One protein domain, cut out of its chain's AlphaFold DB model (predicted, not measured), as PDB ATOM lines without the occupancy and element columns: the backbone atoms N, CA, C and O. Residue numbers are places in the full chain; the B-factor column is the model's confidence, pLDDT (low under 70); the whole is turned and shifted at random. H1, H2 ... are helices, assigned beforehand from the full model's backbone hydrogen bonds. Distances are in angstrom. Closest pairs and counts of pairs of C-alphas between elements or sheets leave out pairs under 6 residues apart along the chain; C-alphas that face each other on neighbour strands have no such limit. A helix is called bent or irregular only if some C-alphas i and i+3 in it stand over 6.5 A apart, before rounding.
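Overview. This is residues 85 to 166 of the 166 residues of an uncharacterized protein of Companilactobacillus allii (UniProt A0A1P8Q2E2). A long helical hairpin, with H1 and H2 side by side and antiparallel in sense, makes the body and the longest axis; a short third helix, H3, turns off at a corner from the far end of H2 like the foot of an L. The part of H3 from residue 156 on, with the last residues to 166, sticks out from the hairpin. The printed part has 82 residues with three named helices, H1, H2 and H3 in that order along the chain, and no named strand, and its class is all helix. It is loose, with a radius of gyration of the C-alphas of 16.8 A, and its outline is flat, spanning 49 by 36 by 16 A.

Along the chain. The printed part begins at Asn 85, three residues before the first helix. H1 holds residues 88 to 113 and runs 35.4 A from its first C-alpha, at (6.547, 186.518, 3.259), to its last, at (22.448, 154.922, 3.279). H2, the longest helix by residues, holds residues 120 to 147 and runs 40.3 A, from C-alpha 120 at (13.378, 152.316, 1.858) to C-alpha 147. H3 holds residues 152 to 163, 17.7 A from first to last C-alpha, and ends with C-alpha 163 at (30.844, 186.827, -7.280).

Arrangement. H1 and H2 form a helical hairpin and touch, with 36 pairs of C-alphas within 8 A. Their closest C-alphas are those of Ala 105 and Cys 126, 4.7 A apart. They run opposite ways at a shallow tilt of 24 degrees, and their centres are 8.4 A apart. H2 and H3 are close but not clearly touching, with 2 pairs of C-alphas within 8 A; the closest are those of Leu 145 and Ile 152, 6.6 A apart. Their lines stand about perpendicular, at 81 degrees. H1 and H3 are apart. In H1 and H2 every O i to N i+4 pair is within hydrogen-bond range; in H3 6 of 8 are. No helix is bent or irregular.

Size, cuts and confidence. The two C-alphas farthest apart are those of Pro 116 and Lys 149, 50.9 A. Residues 156 to 166, of which 156 to 163 belong to H3, stand free; without them the body has 71 residues and spans 51 by 24 by 15 A. The link from H1 to H2, 6 residues, is short, and the link from H2 to H3, 4 residues, is tight; there is no long link. The printed part has no cut and ends at Ser 166, the chain's last residue. The mean pLDDT of the printed part is 83.2, and it is under 70 at residues 85 to 86 and 158 to 166.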
ATOM      1  N   ASN A  85       1.138 180.548   7.311       66.69
ATOM      2  CA  ASN A  85       0.440 181.732   6.805       66.69
ATOM      3  C   ASN A  85       1.150 182.311   5.570       66.69
ATOM      4  O   ASN A  85       2.375 182.379   5.523       66.69
ATOM      5  N   SER A  86       0.367 182.809   4.613       67.56
ATOM      6  CA  SER A  86       0.815 183.192   3.266       67.56
ATOM      7  C   SER A  86       1.594 184.513   3.163       67.56
ATOM      8  O   SER A  86       1.797 184.995   2.057       67.56
ATOM      9  N   ASN A  87       1.993 185.144   4.274       76.00
ATOM     10  CA  ASN A  87       2.825 186.354   4.207       76.00
ATOM     11  C   ASN A  87       4.315 185.982   4.169       76.00
ATOM     12  O   ASN A  87       4.723 184.977   4.761       76.00
ATOM     13  N   SER A  88       5.130 186.809   3.510       74.38
ATOM     14  CA  SER A  88       6.547 186.518   3.259       74.38
ATOM     15  C   SER A  88       7.349 186.237   4.535       74.38
ATOM     16  O   SER A  88       8.164 185.315   4.555       74.38
ATOM     17  N   PHE A  89       7.081 186.964   5.623       79.00
ATOM     18  CA  PHE A  89       7.757 186.770   6.906       79.00
ATOM     19  C   PHE A  89       7.402 185.426   7.553       79.00
ATOM     20  O   PHE A  89       8.292 184.684   7.961       79.00
ATOM     21  N   SER A  90       6.116 185.074   7.618       77.00
ATOM     22  CA  SER A  90       5.661 183.780   8.142       77.00
ATOM     23  C   SER A  90       6.191 182.610   7.317       77.00
ATOM     24  O   SER A  90       6.600 181.607   7.897       77.00
ATOM     25  N   MET A  91       6.244 182.745   5.989       79.25
ATOM     26  CA  MET A  91       6.852 181.732   5.126       79.25
ATOM     27  C   MET A  91       8.358 181.597   5.372       79.25
ATOM     28  O   MET A  91       8.863 180.478   5.396       79.25
ATOM     29  N   LEU A  92       9.073 182.704   5.598       81.62
ATOM     30  CA  LEU A  92      10.507 182.674   5.887       81.62
ATOM     31  C   LEU A  92      10.806 182.040   7.255       81.62
ATOM     32  O   LEU A  92      11.742 181.255   7.373       81.62
ATOM     33  N   VAL A  93       9.990 182.328   8.273       81.06
ATOM     34  CA  VAL A  93      10.074 181.660   9.585       81.06
ATOM     35  C   VAL A  93       9.800 180.164   9.448       81.06
ATOM     36  O   VAL A  93      10.574 179.362   9.957       81.06
ATOM     37  N   GLY A  94       8.743 179.778   8.723       79.12
ATOM     38  CA  GLY A  94       8.453 178.369   8.441       79.12
ATOM     39  C   GLY A  94       9.605 177.680   7.711       79.12
ATOM     40  O   GLY A  94       9.986 176.576   8.071       79.12
ATOM     41  N   THR A  95      10.237 178.376   6.765       81.62
ATOM     42  CA  THR A  95      11.413 177.871   6.048       81.62
ATOM     43  C   THR A  95      12.574 177.560   6.994       81.62
ATOM     44  O   THR A  95      13.205 176.531   6.824       81.62
ATOM     45  N   GLN A  96      12.844 178.396   8.003       82.81
ATOM     46  CA  GLN A  96      13.904 178.112   8.985       82.81
ATOM     47  C   GLN A  96      13.598 176.900   9.872       82.81
ATOM     48  O   GLN A  96      14.519 176.199  10.278       82.81
ATOM     49  N   ILE A  97      12.321 176.668  10.194       81.31
ATOM     50  CA  ILE A  97      11.903 175.490  10.964       81.31
ATOM     51  C   ILE A  97      12.123 174.229  10.124       81.31
ATOM     52  O   ILE A  97      12.800 173.311  10.575       81.31
ATOM     53  N   GLU A  98      11.621 174.226   8.886       82.75
ATOM     54  CA  GLU A  98      11.785 173.094   7.966       82.75
ATOM     55  C   GLU A  98      13.274 172.846   7.649       82.75
ATOM     56  O   GLU A  98      13.699 171.699   7.604       82.75
ATOM     57  N   ASP A  99      14.102 173.893   7.527       84.81
ATOM     58  CA  ASP A  99      15.556 173.778   7.318       84.81
ATOM     59  C   ASP A  99      16.245 173.007   8.456       84.81
ATOM     60  O   ASP A  99      16.981 172.053   8.197       84.81
ATOM     61  N   ALA A 100      15.923 173.332   9.712       82.75
ATOM     62  CA  ALA A 100      16.449 172.621  10.879       82.75
ATOM     63  C   ALA A 100      15.984 171.151  10.945       82.75
ATOM     64  O   ALA A 100      16.760 170.259  11.312       82.75
ATOM     65  N   ASP A 101      14.731 170.885  10.567       81.44
ATOM     66  CA  ASP A 101      14.207 169.522  10.457       81.44
ATOM     67  C   ASP A 101      14.923 168.759   9.322       81.44
ATOM     68  O   ASP A 101      15.330 167.606   9.494       81.44
ATOM     69  N   SER A 102      15.202 169.427   8.199       84.88
ATOM     70  CA  SER A 102      15.906 168.853   7.051       84.88
ATOM     71  C   SER A 102      17.369 168.521   7.338       84.88
ATOM     72  O   SER A 102      17.853 167.486   6.878       84.88
ATOM     73  N   ASP A 103      18.065 169.316   8.155       88.69
ATOM     74  CA  ASP A 103      19.420 168.998   8.616       88.69
ATOM     75  C   ASP A 103      19.425 167.673   9.390       88.69
ATOM     76  O   ASP A 103      20.283 166.805   9.185       88.69
ATOM     77  N   THR A 104      18.411 167.472  10.236       89.62
ATOM     78  CA  THR A 104      18.217 166.213  10.964       89.62
ATOM     79  C   THR A 104      17.908 165.063  10.000       89.62
ATOM     80  O   THR A 104      18.482 163.975  10.132       89.62
ATOM     81  N   ALA A 105      17.058 165.298   8.997       91.19
ATOM     82  CA  ALA A 105      16.739 164.333   7.946       91.19
ATOM     83  C   ALA A 105      17.976 163.919   7.136       91.19
ATOM     84  O   ALA A 105      18.166 162.736   6.860       91.19
ATOM     85  N   ILE A 106      18.859 164.862   6.795       92.56
ATOM     86  CA  ILE A 106      20.102 164.596   6.063       92.56
ATOM     87  C   ILE A 106      21.024 163.705   6.893       92.56
ATOM     88  O   ILE A 106      21.564 162.727   6.373       92.56
ATOM     89  N   VAL A 107      21.187 163.987   8.190       94.88
ATOM     90  CA  VAL A 107      22.006 163.144   9.077       94.88
ATOM     91  C   VAL A 107      21.441 161.723   9.157       94.88
ATOM     92  O   VAL A 107      22.200 160.758   9.020       94.88
ATOM     93  N   ARG A 108      20.120 161.579   9.329       95.06
ATOM     94  CA  ARG A 108      19.432 160.276   9.325       95.06
ATOM     95  C   ARG A 108      19.625 159.547   7.998       95.06
ATOM     96  O   ARG A 108      20.000 158.378   7.997       95.06
ATOM     97  N   LEU A 109      19.467 160.245   6.878       96.19
ATOM     98  CA  LEU A 109      19.638 159.683   5.544       96.19
ATOM     99  C   LEU A 109      21.073 159.206   5.302       96.19
ATOM    100  O   LEU A 109      21.269 158.114   4.774       96.19
ATOM    101  N   ILE A 110      22.083 159.972   5.726       96.81
ATOM    102  CA  ILE A 110      23.493 159.559   5.649       96.81
ATOM    103  C   ILE A 110      23.708 158.258   6.431       96.81
ATOM    104  O   ILE A 110      24.348 157.333   5.929       96.81
ATOM    105  N   GLN A 111      23.161 158.167   7.647       96.19
ATOM    106  CA  GLN A 111      23.256 156.956   8.460       96.19
ATOM    107  C   GLN A 111      22.535 155.776   7.799       96.19
ATOM    108  O   GLN A 111      23.096 154.684   7.734       96.19
ATOM    109  N   GLU A 112      21.334 155.985   7.264       97.19
ATOM    110  CA  GLU A 112      20.543 154.941   6.615       97.19
ATOM    111  C   GLU A 112      21.239 154.389   5.368       97.19
ATOM    112  O   GLU A 112      21.406 153.177   5.228       97.19
ATOM    113  N   LEU A 113      21.731 155.278   4.504       96.31
ATOM    114  CA  LEU A 113      22.448 154.922   3.279       96.31
ATOM    115  C   LEU A 113      23.802 154.253   3.550       96.31
ATOM    116  O   LEU A 113      24.332 153.575   2.672       96.31
ATOM    117  N   SER A 114      24.361 154.410   4.754       97.00
ATOM    118  CA  SER A 114      25.596 153.727   5.160       97.00
ATOM    119  C   SER A 114      25.391 152.255   5.541       97.00
ATOM    120  O   SER A 114      26.366 151.508   5.673       97.00
ATOM    121  N   LYS A 115      24.142 151.805   5.725       97.62
ATOM    122  CA  LYS A 115      23.844 150.425   6.121       97.62
ATOM    123  C   LYS A 115      24.031 149.456   4.944       97.62
ATOM    124  O   LYS A 115      23.703 149.796   3.810       97.62
ATOM    125  N   PRO A 116      24.426 148.192   5.197       96.62
ATOM    126  CA  PRO A 116      24.483 147.162   4.152       96.62
ATOM    127  C   PRO A 116      23.133 146.886   3.473       96.62
ATOM    128  O   PRO A 116      23.095 146.429   2.334       96.62
ATOM    129  N   LYS A 117      22.027 147.131   4.189       97.19
ATOM    130  CA  LYS A 117      20.656 147.030   3.684       97.19
ATOM    131  C   LYS A 117      19.824 148.195   4.245       97.19
ATOM    132  O   LYS A 117      19.288 148.050   5.344       97.19
ATOM    133  N   PRO A 118      19.775 149.334   3.541       95.94
ATOM    134  CA  PRO A 118      18.988 150.495   3.950       95.94
ATOM    135  C   PRO A 118      17.479 150.211   3.979       95.94
ATOM    136  O   PRO A 118      16.988 149.385   3.204       95.94
ATOM    137  N   ASP A 119      16.751 150.905   4.850       97.25
ATOM    138  CA  ASP A 119      15.288 150.924   4.888       97.25
ATOM    139  C   ASP A 119      14.731 151.959   3.896       97.25
ATOM    140  O   ASP A 119      14.943 153.166   4.028       97.25
ATOM    141  N   GLU A 120      13.995 151.480   2.892       96.62
ATOM    142  CA  GLU A 120      13.378 152.316   1.858       96.62
ATOM    143  C   GLU A 120      12.364 153.318   2.430       96.62
ATOM    144  O   GLU A 120      12.223 154.415   1.885       96.62
ATOM    145  N   LEU A 121      11.679 152.980   3.528       96.00
ATOM    146  CA  LEU A 121      10.715 153.881   4.164       96.00
ATOM    147  C   LEU A 121      11.415 155.050   4.856       96.00
ATOM    148  O   LEU A 121      10.951 156.185   4.756       96.00
ATOM    149  N   GLU A 122      12.546 154.788   5.509       95.38
ATOM    150  CA  GLU A 122      13.346 155.830   6.154       95.38
ATOM    151  C   GLU A 122      13.987 156.751   5.107       95.38
ATOM    152  O   GLU A 122      13.934 157.976   5.246       95.38
ATOM    153  N   ILE A 123      14.499 156.183   4.006       95.44
ATOM    154  CA  ILE A 123      15.005 156.959   2.863       95.44
ATOM    155  C   ILE A 123      13.907 157.868   2.298       95.44
ATOM    156  O   ILE A 123      14.145 159.059   2.080       95.44
ATOM    157  N   ALA A 124      12.708 157.324   2.066       92.56
ATOM    158  CA  ALA A 124      11.577 158.085   1.548       92.56
ATOM    159  C   ALA A 124      11.154 159.206   2.509       92.56
ATOM    160  O   ALA A 124      10.933 160.330   2.059       92.56
ATOM    161  N   SER A 125      11.094 158.933   3.818       91.81
ATOM    162  CA  SER A 125      10.785 159.940   4.843       91.81
ATOM    163  C   SER A 125      11.790 161.089   4.816       91.81
ATOM    164  O   SER A 125      11.393 162.238   4.637       91.81
ATOM    165  N   CYS A 126      13.089 160.785   4.905       92.62
ATOM    166  CA  CYS A 126      14.128 161.812   4.938       92.62
ATOM    167  C   CYS A 126      14.162 162.630   3.638       92.62
ATOM    168  O   CYS A 126      14.311 163.848   3.663       92.62
ATOM    169  N   THR A 127      13.967 161.975   2.489       91.25
ATOM    170  CA  THR A 127      13.923 162.665   1.192       91.25
ATOM    171  C   THR A 127      12.704 163.585   1.083       91.25
ATOM    172  O   THR A 127      12.812 164.668   0.510       91.25
ATOM    173  N   ASN A 128      11.553 163.203   1.644       89.06
ATOM    174  CA  ASN A 128      10.367 164.061   1.666       89.06
ATOM    175  C   ASN A 128      10.578 165.310   2.532       89.06
ATOM    176  O   ASN A 128      10.210 166.395   2.096       89.06
ATOM    177  N   GLU A 129      11.219 165.186   3.698       88.25
ATOM    178  CA  GLU A 129      11.575 166.330   4.557       88.25
ATOM    179  C   GLU A 129      12.509 167.319   3.818       88.25
ATOM    180  O   GLU A 129      12.313 168.537   3.849       88.25
ATOM    181  N   MET A 130      13.471 166.799   3.041       90.06
ATOM    182  CA  MET A 130      14.338 167.620   2.184       90.06
ATOM    183  C   MET A 130      13.567 168.321   1.052       90.06
ATOM    184  O   MET A 130      13.825 169.488   0.747       90.06
ATOM    185  N   LEU A 131      12.632 167.618   0.404       88.75
ATOM    186  CA  LEU A 131      11.804 168.181  -0.667       88.75
ATOM    187  C   LEU A 131      10.876 169.281  -0.145       88.75
ATOM    188  O   LEU A 131      10.773 170.329  -0.785       88.75
ATOM    189  N   ASP A 132      10.237 169.060   1.004       85.56
ATOM    190  CA  ASP A 132       9.365 170.035   1.658       85.56
ATOM    191  C   ASP A 132      10.125 171.342   1.923       85.56
ATOM    192  O   ASP A 132       9.700 172.421   1.494       85.56
ATOM    193  N   THR A 133      11.310 171.228   2.520       87.75
ATOM    194  CA  THR A 133      12.189 172.365   2.813       87.75
ATOM    195  C   THR A 133      12.586 173.115   1.548       87.75
ATOM    196  O   THR A 133      12.377 174.326   1.444       87.75
ATOM    197  N   GLY A 134      13.100 172.405   0.538       87.31
ATOM    198  CA  GLY A 134      13.525 173.025  -0.717       87.31
ATOM    199  C   GLY A 134      12.386 173.760  -1.431       87.31
ATOM    200  O   GLY A 134      12.577 174.866  -1.944       87.31
ATOM    201  N   ILE A 135      11.179 173.189  -1.425       88.06
ATOM    202  CA  ILE A 135       9.985 173.826  -1.993       88.06
ATOM    203  C   ILE A 135       9.603 175.076  -1.196       88.06
ATOM    204  O   ILE A 135       9.364 176.125  -1.800       88.06
ATOM    205  N   MET A 136       9.579 175.000   0.137       85.50
ATOM    206  CA  MET A 136       9.268 176.145   0.999       85.50
ATOM    207  C   MET A 136      10.246 177.301   0.792       85.50
ATOM    208  O   MET A 136       9.804 178.439   0.628       85.50
ATOM    209  N   MET A 137      11.548 177.016   0.690       88.12
ATOM    210  CA  MET A 137      12.572 178.023   0.389       88.12
ATOM    211  C   MET A 137      12.301 178.736  -0.940       88.12
ATOM    212  O   MET A 137      12.350 179.965  -1.012       88.12
ATOM    213  N   ILE A 138      11.999 177.977  -2.000       87.94
ATOM    214  CA  ILE A 138      11.713 178.531  -3.330       87.94
ATOM    215  C   ILE A 138      10.468 179.423  -3.285       87.94
ATOM    216  O   ILE A 138      10.493 180.550  -3.788       87.94
ATOM    217  N   LEU A 139       9.381 178.941  -2.675       86.75
ATOM    218  CA  LEU A 139       8.120 179.679  -2.595       86.75
ATOM    219  C   LEU A 139       8.241 180.926  -1.710       86.75
ATOM    220  O   LEU A 139       7.711 181.975  -2.071       86.75
ATOM    221  N   SER A 140       8.983 180.846  -0.601       86.94
ATOM    222  CA  SER A 140       9.288 181.999   0.254       86.94
ATOM    223  C   SER A 140      10.080 183.056  -0.516       86.94
ATOM    224  O   SER A 140       9.685 184.221  -0.527       86.94
ATOM    225  N   ALA A 141      11.123 182.658  -1.254       88.12
ATOM    226  CA  ALA A 141      11.889 183.582  -2.087       88.12
ATOM    227  C   ALA A 141      11.009 184.264  -3.148       88.12
ATOM    228  O   ALA A 141      11.114 185.472  -3.366       88.12
ATOM    229  N   PHE A 142      10.115 183.511  -3.796       86.81
ATOM    230  CA  PHE A 142       9.160 184.074  -4.747       86.81
ATOM    231  C   PHE A 142       8.182 185.056  -4.098       86.81
ATOM    232  O   PHE A 142       7.939 186.106  -4.691       86.81
ATOM    233  N   GLU A 143       7.644 184.738  -2.919       85.25
ATOM    234  CA  GLU A 143       6.721 185.616  -2.188       85.25
ATOM    235  C   GLU A 143       7.407 186.931  -1.822       85.25
ATOM    236  O   GLU A 143       6.906 188.007  -2.144       85.25
ATOM    237  N   THR A 144       8.607 186.856  -1.235       87.19
ATOM    238  CA  THR A 144       9.395 188.036  -0.868       87.19
ATOM    239  C   THR A 144       9.685 188.907  -2.086       87.19
ATOM    240  O   THR A 144       9.477 190.114  -2.050       87.19
ATOM    241  N   LEU A 145      10.141 188.332  -3.199       87.62
ATOM    242  CA  LEU A 145      10.418 189.127  -4.397       87.62
ATOM    243  C   LEU A 145       9.147 189.769  -4.970       87.62
ATOM    244  O   LEU A 145       9.193 190.919  -5.410       87.62
ATOM    245  N   ASN A 146       8.020 189.055  -4.935       83.88
ATOM    246  CA  ASN A 146       6.739 189.552  -5.423       83.88
ATOM    247  C   ASN A 146       6.217 190.728  -4.581       83.88
ATOM    248  O   ASN A 146       5.862 191.766  -5.141       83.88
ATOM    249  N   GLU A 147       6.247 190.611  -3.249       84.94
ATOM    250  CA  GLU A 147       5.789 191.654  -2.318       84.94
ATOM    251  C   GLU A 147       6.510 192.991  -2.551       84.94
ATOM    252  O   GLU A 147       5.893 194.059  -2.566       84.94
ATOM    253  N   TYR A 148       7.812 192.933  -2.834       87.50
ATOM    254  CA  TYR A 148       8.640 194.111  -3.099       87.50
ATOM    255  C   TYR A 148       8.736 194.476  -4.589       87.50
ATOM    256  O   TYR A 148       9.475 195.394  -4.952       87.50
ATOM    257  N   LYS A 149       7.984 193.793  -5.465       86.88
ATOM    258  CA  LYS A 149       7.972 194.001  -6.927       86.88
ATOM    259  C   LYS A 149       9.364 193.913  -7.558       86.88
ATOM    260  O   LYS A 149       9.684 194.639  -8.504       86.88
ATOM    261  N   ILE A 150      10.205 193.028  -7.033       84.62
ATOM    262  CA  ILE A 150      11.555 192.791  -7.532       84.62
ATOM    263  C   ILE A 150      11.489 191.673  -8.577       84.62
ATOM    264  O   ILE A 150      11.115 190.546  -8.250       84.62
ATOM    265  N   PRO A 151      11.881 191.925  -9.838       82.62
ATOM    266  CA  PRO A 151      11.909 190.869 -10.837       82.62
ATOM    267  C   PRO A 151      12.934 189.793 -10.469       82.62
ATOM    268  O   PRO A 151      14.104 190.097 -10.234       82.62
ATOM    269  N   ILE A 152      12.531 188.523 -10.482       80.94
ATOM    270  CA  ILE A 152      13.418 187.425 -10.074       80.94
ATOM    271  C   ILE A 152      14.705 187.339 -10.896       80.94
ATOM    272  O   ILE A 152      15.781 187.133 -10.340       80.94
ATOM    273  N   HIS A 153      14.617 187.555 -12.209       80.88
ATOM    274  CA  HIS A 153      15.789 187.546 -13.080       80.88
ATOM    275  C   HIS A 153      16.809 188.597 -12.631       80.88
ATOM    276  O   HIS A 153      18.005 188.334 -12.642       80.88
ATOM    277  N   ARG A 154      16.341 189.763 -12.170       81.88
ATOM    278  CA  ARG A 154      17.205 190.811 -11.638       81.88
ATOM    279  C   ARG A 154      17.866 190.357 -10.337       81.88
ATOM    280  O   ARG A 154      19.084 190.435 -10.236       81.88
ATOM    281  N   ALA A 155      17.088 189.836  -9.389       82.19
ATOM    282  CA  ALA A 155      17.603 189.380  -8.097       82.19
ATOM    283  C   ALA A 155      18.663 188.267  -8.237       82.19
ATOM    284  O   ALA A 155      19.697 188.296  -7.574       82.19
ATOM    285  N   VAL A 156      18.443 187.304  -9.136       78.31
ATOM    286  CA  VAL A 156      19.378 186.189  -9.361       78.31
ATOM    287  C   VAL A 156      20.643 186.644 -10.104       78.31
ATOM    288  O   VAL A 156      21.741 186.175  -9.795       78.31
ATOM    289  N   LEU A 157      20.521 187.578 -11.056       76.88
ATOM    290  CA  LEU A 157      21.662 188.087 -11.826       76.88
ATOM    291  C   LEU A 157      22.550 189.051 -11.025       76.88
ATOM    292  O   LEU A 157      23.762 189.068 -11.220       76.88
ATOM    293  N   GLU A 158      22.003 189.819 -10.076       66.19
ATOM    294  CA  GLU A 158      22.817 190.673  -9.194       66.19
ATOM    295  C   GLU A 158      23.848 189.847  -8.386       66.19
ATOM    296  O   GLU A 158      24.972 190.303  -8.160       66.19
ATOM    297  N   ARG A 159      23.530 188.582  -8.066       54.38
ATOM    298  CA  ARG A 159      24.439 187.634  -7.396       54.38
ATOM    299  C   ARG A 159      25.638 187.230  -8.269       54.38
ATOM    300  O   ARG A 159      26.740 187.060  -7.750       54.38
ATOM    301  N   SER A 160      25.455 187.115  -9.588       55.22
ATOM    302  CA  SER A 160      26.540 186.753 -10.522       55.22
ATOM    303  C   SER A 160      27.546 187.893 -10.710       55.22
ATOM    304  O   SER A 160      28.733 187.637 -10.896       55.22
ATOM    305  N   TYR A 161      27.107 189.150 -10.589       49.84
ATOM    306  CA  TYR A 161      27.997 190.313 -10.665       49.84
ATOM    307  C   TYR A 161      28.818 190.550  -9.391       49.84
ATOM    308  O   TYR A 161      29.918 191.096  -9.478       49.84
ATOM    309  N   GLN A 162      28.320 190.149  -8.218       50.81
ATOM    310  CA  GLN A 162      29.079 190.255  -6.966       50.81
ATOM    311  C   GLN A 162      30.150 189.160  -6.843       50.81
ATOM    312  O   GLN A 162      31.274 189.474  -6.467       50.81
ATOM    313  N   GLY A 163      29.856 187.918  -7.254       49.56
ATOM    314  CA  GLY A 163      30.844 186.827  -7.280       49.56
ATOM    315  C   GLY A 163      31.952 186.987  -8.332       49.56
ATOM    316  O   GLY A 163      33.009 186.390  -8.201       49.56
ATOM    317  N   ALA A 164      31.743 187.819  -9.359       47.03
ATOM    318  CA  ALA A 164      32.777 188.176 -10.338       47.03
ATOM    319  C   ALA A 164      33.712 189.311  -9.863       47.03
ATOM    320  O   ALA A 164      34.641 189.684 -10.580       47.03
ATOM    321  N   ARG A 165      33.438 189.907  -8.692       47.91
ATOM    322  CA  ARG A 165      34.230 190.989  -8.076       47.91
ATOM    323  C   ARG A 165      34.976 190.560  -6.806       47.91
ATOM    324  O   ARG A 165      35.726 191.374  -6.271       47.91
ATOM    325  N   SER A 166      34.748 189.339  -6.329       44.38
ATOM    326  CA  SER A 166      35.506 188.666  -5.264       44.38
ATOM    327  C   SER A 166      36.554 187.743  -5.861       44.38
ATOM    328  O   SER A 166      37.678 187.714  -5.322       44.38
TER     329      SER A 166